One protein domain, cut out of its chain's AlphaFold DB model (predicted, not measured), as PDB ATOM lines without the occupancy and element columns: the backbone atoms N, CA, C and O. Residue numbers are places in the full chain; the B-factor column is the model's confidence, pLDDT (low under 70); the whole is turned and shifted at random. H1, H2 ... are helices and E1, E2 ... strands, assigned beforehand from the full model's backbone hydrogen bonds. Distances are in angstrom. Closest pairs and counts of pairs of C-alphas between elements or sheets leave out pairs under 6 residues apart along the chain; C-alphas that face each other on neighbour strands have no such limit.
ATOM      1  N   LEU A  55     142.845 132.123 168.893       93.94
ATOM      2  CA  LEU A  55     141.576 131.483 168.536       93.94
ATOM      3  C   LEU A  55     141.037 130.599 169.668       93.94
ATOM      4  O   LEU A  55     139.868 130.708 170.029       93.94
ATOM      5  N   GLN A  56     141.874 129.741 170.254       92.69
ATOM      6  CA  GLN A  56     141.461 128.887 171.374       92.69
ATOM      7  C   GLN A  56     141.077 129.718 172.601       92.69
ATOM      8  O   GLN A  56     140.099 129.408 173.279       92.69
ATOM      9  N   THR A  57     141.815 130.798 172.864       93.25
ATOM     10  CA  THR A  57     141.485 131.738 173.941       93.25
ATOM     11  C   THR A  57     140.122 132.385 173.699       93.25
ATOM     12  O   THR A  57     139.281 132.367 174.594       93.25
ATOM     13  N   LEU A  58     139.864 132.883 172.485       93.69
ATOM     14  CA  LEU A  58     138.573 133.460 172.109       93.69
ATOM     15  C   LEU A  58     137.426 132.461 172.261       93.69
ATOM     16  O   LEU A  58     136.405 132.791 172.858       93.69
ATOM     17  N   VAL A  59     137.577 131.247 171.733       92.19
ATOM     18  CA  VAL A  59     136.521 130.229 171.792       92.19
ATOM     19  C   VAL A  59     136.193 129.877 173.237       92.19
ATOM     20  O   VAL A  59     135.018 129.836 173.594       92.19
ATOM     21  N   ARG A  60     137.209 129.709 174.092       91.31
ATOM     22  CA  ARG A  60     137.010 129.473 175.527       91.31
ATOM     23  C   ARG A  60     136.269 130.630 176.199       91.31
ATOM     24  O   ARG A  60     135.345 130.390 176.973       91.31
ATOM     25  N   ASP A  61     136.649 131.868 175.902       91.69
ATOM     26  CA  ASP A  61     136.016 133.046 176.497       91.69
ATOM     27  C   ASP A  61     134.556 133.196 176.025       91.69
ATOM     28  O   ASP A  61     133.669 133.483 176.832       91.69
ATOM     29  N   LEU A  62     134.270 132.919 174.746       90.06
ATOM     30  CA  LEU A  62     132.906 132.882 174.210       90.06
ATOM     31  C   LEU A  62     132.071 131.772 174.863       90.06
ATOM     32  O   LEU A  62     130.957 132.038 175.310       90.06
ATOM     33  N   GLN A  63     132.608 130.553 174.981       89.50
ATOM     34  CA  GLN A  63     131.937 129.443 175.670       89.50
ATOM     35  C   GLN A  63     131.610 129.812 177.120       89.50
ATOM     36  O   GLN A  63     130.472 129.637 177.559       89.50
ATOM     37  N   GLY A  64     132.579 130.378 177.845       88.94
ATOM     38  CA  GLY A  64     132.370 130.881 179.199       88.94
ATOM     39  C   GLY A  64     131.258 131.930 179.240       88.94
ATOM     40  O   GLY A  64     130.347 131.844 180.064       88.94
ATOM     41  N   ARG A  65     131.264 132.879 178.302       85.31
ATOM     42  CA  ARG A  65     130.240 133.922 178.224       85.31
ATOM     43  C   ARG A  65     128.836 133.366 178.018       85.31
ATOM     44  O   ARG A  65     127.926 133.752 178.753       85.31
ATOM     45  N   PHE A  66     128.659 132.457 177.065       84.69
ATOM     46  CA  PHE A  66     127.365 131.821 176.805       84.69
ATOM     47  C   PHE A  66     126.933 130.859 177.924       84.69
ATOM     48  O   PHE A  66     125.741 130.615 178.082       84.69
ATOM     49  N   ALA A  67     127.868 130.390 178.756       86.12
ATOM     50  CA  ALA A  67     127.584 129.658 179.991       86.12
ATOM     51  C   ALA A  67     127.282 130.566 181.207       86.12
ATOM     52  O   ALA A  67     127.054 130.060 182.305       86.12
ATOM     53  N   GLY A  68     127.264 131.895 181.038       81.69
ATOM     54  CA  GLY A  68     126.918 132.858 182.091       81.69
ATOM     55  C   GLY A  68     128.109 133.496 182.813       81.69
ATOM     56  O   GLY A  68     127.902 134.288 183.733       81.69
ATOM     57  N   PHE A  69     129.349 133.220 182.400       79.75
ATOM     58  CA  PHE A  69     130.532 133.867 182.970       79.75
ATOM     59  C   PHE A  69     130.761 135.258 182.342       79.75
ATOM     60  O   PHE A  69     130.557 135.448 181.145       79.75
ATOM     61  N   PRO A  70     131.151 136.283 183.117       65.69
ATOM     62  CA  PRO A  70     131.097 137.667 182.638       65.69
ATOM     63  C   PRO A  70     132.280 138.096 181.756       65.69
ATOM     64  O   PRO A  70     132.163 139.088 181.040       65.69
ATOM     65  N   ALA A  71     133.421 137.404 181.801       73.62
ATOM     66  CA  ALA A  71     134.655 137.919 181.219       73.62
ATOM     67  C   ALA A  71     134.890 137.408 179.790       73.62
ATOM     68  O   ALA A  71     135.261 136.257 179.587       73.62
ATOM     69  N   ILE A  72     134.731 138.304 178.817       85.38
ATOM     70  CA  ILE A  72     135.309 138.186 177.476       85.38
ATOM     71  C   ILE A  72     136.285 139.346 177.285       85.38
ATOM     72  O   ILE A  72     136.018 140.465 177.739       85.38
ATOM     73  N   ARG A  73     137.433 139.107 176.644       88.06
ATOM     74  CA  ARG A  73     138.352 140.201 176.313       88.06
ATOM     75  C   ARG A  73     137.681 141.127 175.302       88.06
ATOM     76  O   ARG A  73     136.921 140.698 174.440       88.06
ATOM     77  N   SER A  74     138.012 142.410 175.368       86.50
ATOM     78  CA  SER A  74     137.502 143.405 174.418       86.50
ATOM     79  C   SER A  74     138.086 143.255 173.011       86.50
ATOM     80  O   SER A  74     137.566 143.857 172.075       86.50
ATOM     81  N   ARG A  75     139.182 142.499 172.857       92.31
ATOM     82  CA  ARG A  75     139.918 142.353 171.600       92.31
ATOM     83  C   ARG A  75     140.773 141.085 171.583       92.31
ATOM     84  O   ARG A  75     141.448 140.770 172.571       92.31
ATOM     85  N   TYR A  76     140.794 140.444 170.422       95.44
ATOM     86  CA  TYR A  76     141.629 139.299 170.067       95.44
ATOM     87  C   TYR A  76     142.347 139.586 168.756       95.44
ATOM     88  O   TYR A  76     141.866 140.388 167.953       95.44
ATOM     89  N   ARG A  77     143.483 138.926 168.531       96.31
ATOM     90  CA  ARG A  77     144.209 139.032 167.262       96.31
ATOM     91  C   ARG A  77     144.087 137.729 166.484       96.31
ATOM     92  O   ARG A  77     144.697 136.733 166.856       96.31
ATOM     93  N   LEU A  78     143.299 137.742 165.413       96.25
ATOM     94  CA  LEU A  78     143.033 136.573 164.579       96.25
ATOM     95  C   LEU A  78     143.576 136.775 163.167       96.25
ATOM     96  O   LEU A  78     143.174 137.689 162.442       96.25
ATOM     97  N   SER A  79     144.447 135.860 162.744       95.44
ATOM     98  CA  SER A  79     144.802 135.743 161.331       95.44
ATOM     99  C   SER A  79     143.547 135.481 160.488       95.44
ATOM    100  O   SER A  79     142.551 134.969 160.995       95.44
ATOM    101  N   SER A  80     143.584 135.778 159.189       94.50
ATOM    102  CA  SER A  80     142.452 135.495 158.288       94.50
ATOM    103  C   SER A  80     142.088 134.008 158.280       94.50
ATOM    104  O   SER A  80     140.922 133.644 158.206       94.50
ATOM    105  N   HIS A  81     143.096 133.141 158.408       95.00
ATOM    106  CA  HIS A  81     142.904 131.701 158.534       95.00
ATOM    107  C   HIS A  81     142.159 131.334 159.825       95.00
ATOM    108  O   HIS A  81     141.208 130.556 159.787       95.00
ATOM    109  N   ASP A  82     142.555 131.905 160.964       96.00
ATOM    110  CA  ASP A  82     141.888 131.633 162.241       96.00
ATOM    111  C   ASP A  82     140.490 132.241 162.309       96.00
ATOM    112  O   ASP A  82     139.598 131.640 162.900       96.00
ATOM    113  N   PHE A  83     140.279 133.393 161.672       95.62
ATOM    114  CA  PHE A  83     138.956 133.983 161.518       95.62
ATOM    115  C   PHE A  83     138.029 133.080 160.690       95.62
ATOM    116  O   PHE A  83     136.918 132.810 161.127       95.62
ATOM    117  N   ASN A  84     138.497 132.516 159.571       94.19
ATOM    118  CA  ASN A  84     137.701 131.561 158.789       94.19
ATOM    119  C   ASN A  84     137.359 130.300 159.599       94.19
ATOM    120  O   ASN A  84     136.227 129.826 159.571       94.19
ATOM    121  N   ARG A  85     138.317 129.776 160.377       94.94
ATOM    122  CA  ARG A  85     138.064 128.646 161.288       94.94
ATOM    123  C   ARG A  85     137.042 128.988 162.369       94.94
ATOM    124  O   ARG A  85     136.257 128.124 162.753       94.94
ATOM    125  N   LEU A  86     137.072 130.220 162.881       93.88
ATOM    126  CA  LEU A  86     136.065 130.714 163.812       93.88
ATOM    127  C   LEU A  86     134.692 130.775 163.138       93.88
ATOM    128  O   LEU A  86     133.735 130.300 163.732       93.88
ATOM    129  N   ASP A  87     134.595 131.312 161.923       90.56
ATOM    130  CA  ASP A  87     133.333 131.446 161.185       90.56
ATOM    131  C   ASP A  87     132.666 130.077 160.961       90.56
ATOM    132  O   ASP A  87     131.531 129.856 161.383       90.56
ATOM    133  N   GLU A  88     133.428 129.089 160.473       90.94
ATOM    134  CA  GLU A  88     132.964 127.698 160.336       90.94
ATOM    135  C   GLU A  88     132.526 127.068 161.669       90.94
ATOM    136  O   GLU A  88     131.663 126.187 161.711       90.94
ATOM    137  N   TYR A  89     133.169 127.452 162.774       90.50
ATOM    138  CA  TYR A  89     132.794 126.992 164.107       90.50
ATOM    139  C   TYR A  89     131.496 127.660 164.581       90.50
ATOM    140  O   TYR A  89     130.615 126.974 165.104       90.50
ATOM    141  N   LEU A  90     131.343 128.968 164.367       89.19
ATOM    142  CA  LEU A  90     130.147 129.726 164.739       89.19
ATOM    143  C   LEU A  90     128.902 129.217 164.003       89.19
ATOM    144  O   LEU A  90     127.863 129.049 164.645       89.19
ATOM    145  N   GLU A  91     129.022 128.871 162.717       86.25
ATOM    146  CA  GLU A  91     127.940 128.246 161.939       86.25
ATOM    147  C   GLU A  91     127.467 126.913 162.542       86.25
ATOM    148  O   GLU A  91     126.277 126.598 162.519       86.25
ATOM    149  N   LYS A  92     128.384 126.119 163.112       87.50
ATOM    150  CA  LYS A  92     128.064 124.810 163.709       87.50
ATOM    151  C   LYS A  92     127.420 124.930 165.084       87.50
ATOM    152  O   LYS A  92     126.585 124.100 165.438       87.50
ATOM    153  N   VAL A  93     127.853 125.907 165.879       86.00
ATOM    154  CA  VAL A  93     127.419 126.057 167.276       86.00
ATOM    155  C   VAL A  93     126.155 126.915 167.400       86.00
ATOM    156  O   VAL A  93     125.439 126.785 168.391       86.00
ATOM    157  N   GLY A  94     125.829 127.733 166.393       78.81
ATOM    158  CA  GLY A  94     124.564 128.475 166.340       78.81
ATOM    159  C   GLY A  94     124.483 129.601 167.371       78.81
ATOM    160  O   GLY A  94     123.448 129.814 168.004       78.81
ATOM    161  N   TRP A  95     125.586 130.317 167.602       81.25
ATOM    162  CA  TRP A  95     125.590 131.506 168.461       81.25
ATOM    163  C   TRP A  95     125.037 132.729 167.721       81.25
ATOM    164  O   TRP A  95     125.735 133.721 167.523       81.25
ATOM    165  N   ASP A  96     123.752 132.668 167.372       68.88
ATOM    166  CA  ASP A  96     123.048 133.629 166.506       68.88
ATOM    167  C   ASP A  96     123.031 135.078 167.037       68.88
ATOM    168  O   ASP A  96     122.727 136.018 166.306       68.88
ATOM    169  N   ASN A  97     123.383 135.275 168.310       73.75
ATOM    170  CA  ASN A  97     123.431 136.582 168.968       73.75
ATOM    171  C   ASN A  97     124.851 137.148 169.120       73.75
ATOM    172  O   ASN A  97     125.019 138.234 169.684       73.75
ATOM    173  N   LEU A  98     125.885 136.427 168.675       86.12
ATOM    174  CA  LEU A  98     127.244 136.947 168.720       86.12
ATOM    175  C   LEU A  98     127.394 138.046 167.667       86.12
ATOM    176  O   LEU A  98     127.392 137.783 166.468       86.12
ATOM    177  N   ARG A  99     127.571 139.283 168.126       88.69
ATOM    178  CA  ARG A  99     128.004 140.385 167.267       88.69
ATOM    179  C   ARG A  99     129.508 140.565 167.408       88.69
ATOM    180  O   ARG A  99     130.040 140.454 168.514       88.69
ATOM    181  N   TYR A 100     130.189 140.900 166.323       93.00
ATOM    182  CA  TYR A 100     131.615 141.192 166.317       93.00
ATOM    183  C   TYR A 100     131.989 142.111 165.153       93.00
ATOM    184  O   TYR A 100     131.286 142.186 164.151       93.00
ATOM    185  N   ASP A 101     133.117 142.797 165.288       94.62
ATOM    186  CA  ASP A 101     133.822 143.388 164.155       94.62
ATOM    187  C   ASP A 101     135.113 142.588 163.915       94.62
ATOM    188  O   ASP A 101     135.795 142.212 164.872       94.62
ATOM    189  N   TYR A 102     135.459 142.342 162.655       96.38
ATOM    190  CA  TYR A 102     136.747 141.794 162.238       96.38
ATOM    191  C   TYR A 102     137.395 142.716 161.205       96.38
ATOM    192  O   TYR A 102     136.772 143.065 160.203       96.38
ATOM    193  N   PHE A 103     138.647 143.098 161.441       95.12
ATOM    194  CA  PHE A 103     139.406 143.998 160.576       95.12
ATOM    195  C   PHE A 103     140.586 143.241 159.969       95.12
ATOM    196  O   PHE A 103     141.540 142.905 160.668       95.12
ATOM    197  N   ILE A 104     140.523 142.953 158.666       94.62
ATOM    198  CA  ILE A 104     141.516 142.102 157.989       94.62
ATOM    199  C   ILE A 104     142.925 142.712 157.992       94.62
ATOM    200  O   ILE A 104     143.922 141.995 158.068       94.62
ATOM    201  N   ASP A 105     143.009 144.039 157.928       92.81
ATOM    202  CA  ASP A 105     144.247 144.810 157.860       92.81
ATOM    203  C   ASP A 105     145.013 144.802 159.185       92.81
ATOM    204  O   ASP A 105     146.239 144.688 159.187       92.81
ATOM    205  N   THR A 106     144.301 144.873 160.311       93.75
ATOM    206  CA  THR A 106     144.912 144.839 161.648       93.75
ATOM    207  C   THR A 106     144.863 143.462 162.301       93.75
ATOM    208  O   THR A 106     145.542 143.249 163.307       93.75
ATOM    209  N   GLN A 107     144.106 142.522 161.722       95.75
ATOM    210  CA  GLN A 107     143.784 141.211 162.295       95.75
ATOM    211  C   GLN A 107     143.029 141.305 163.628       95.75
ATOM    212  O   GLN A 107     143.028 140.362 164.419       95.75
ATOM    213  N   ASP A 108     142.390 142.441 163.903       95.56
ATOM    214  CA  ASP A 108     141.635 142.636 165.132       95.56
ATOM    215  C   ASP A 108     140.261 141.976 165.024       95.56
ATOM    216  O   ASP A 108     139.466 142.309 164.146       95.56
ATOM    217  N   PHE A 109     139.957 141.099 165.976       95.75
ATOM    218  CA  PHE A 109     138.612 140.613 166.251       95.75
ATOM    219  C   PHE A 109     138.092 141.275 167.530       95.75
ATOM    220  O   PHE A 109     138.705 141.182 168.598       95.75
ATOM    221  N   VAL A 110     136.952 141.951 167.428       93.00
ATOM    222  CA  VAL A 110     136.357 142.737 168.509       93.00
ATOM    223  C   VAL A 110     134.937 142.238 168.769       93.00
ATOM    224  O   VAL A 110     134.035 142.567 167.997       93.00
ATOM    225  N   PRO A 111     134.689 141.474 169.847       90.81
ATOM    226  CA  PRO A 111     133.331 141.080 170.199       90.81
ATOM    227  C   PRO A 111     132.491 142.315 170.568       90.81
ATOM    228  O   PRO A 111     132.879 143.143 171.392       90.81
ATOM    229  N   ARG A 112     131.314 142.429 169.954       84.12
ATOM    230  CA  ARG A 112     130.315 143.496 170.130       84.12
ATOM    231  C   ARG A 112     129.200 143.009 171.058       84.12
ATOM    232  O   ARG A 112     128.029 142.901 170.684       84.12
TER     233      ARG A 112
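Overview. This is residues 55 to 112 of the 247 residues of an uncharacterized protein of Exophiala xenobiotica (UniProt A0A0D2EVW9). A small antiparallel hairpin of two strands, E1 and E2, makes one side of the domain, and two helices, H1 and H2, make the other, running the same way with a gap between them over most of their length. The long link from H1 to H2 folds back past the hairpin, where residues 76 to 77 pair with E2. The printed part has 58 residues, with two named helices and two named strands in the order H1, H2, E1, E2; the sheet's order is E1 - E2, and the class is mixed, helices and strands. The whole is compact, with a radius of gyration of the C-alphas of 10.8 A, and spans 32 by 23 by 18 A.

Along the chain. E1 is residues 100 to 103, 10.1 A from first to last C-alpha, beginning at C-alpha 100 (131.615, 141.192, 166.317). E2 is residues 108 to 111, 9.9 A, ending at C-alpha 111 (133.331, 141.080, 170.199). H2, residues 80 to 93, is the longest helix at 19.9 A. H1, residues 55 to 66, measures 16.4 A from C-alpha 55 (141.576, 131.483, 168.536).

Arrangement. E1 and E2 form a hairpin, antiparallel at 172 degrees between directions; N 101 and O 110 are 2.9 A apart, N 110 and O 101 2.8 A, both within hydrogen-bond range. Residues 76 to 77 pair antiparallel with residues 108 to 109 of E2. H2 and E2 are only just apart, closest 8.2 A. H1 is apart from both strands. H1 and H2 only just touch, with 3 pairs of C-alphas within 8 A, through residue 55 of H1 alone and residues 82 to 86 of H2 alone; the closest C-alphas, those of Leu 55 and Asp 82, are 6.3 A apart. Their lines stand at a shallow tilt of 31 degrees. Every O i to N i+4 pair is within hydrogen-bond range in H1, and 9 of 10 in H2.

Size, cuts and confidence. The two farthest C-alphas, of Gly 68 and Asp 105, are 32.1 A apart. The printed part has no cut. The link from H1 to H2, residues 67 to 79, is long; that from H2 to E1 is short, and that from E1 to E2 is tight. Mean pLDDT of the printed part is 89.4; residues 70 and 96 are under 70.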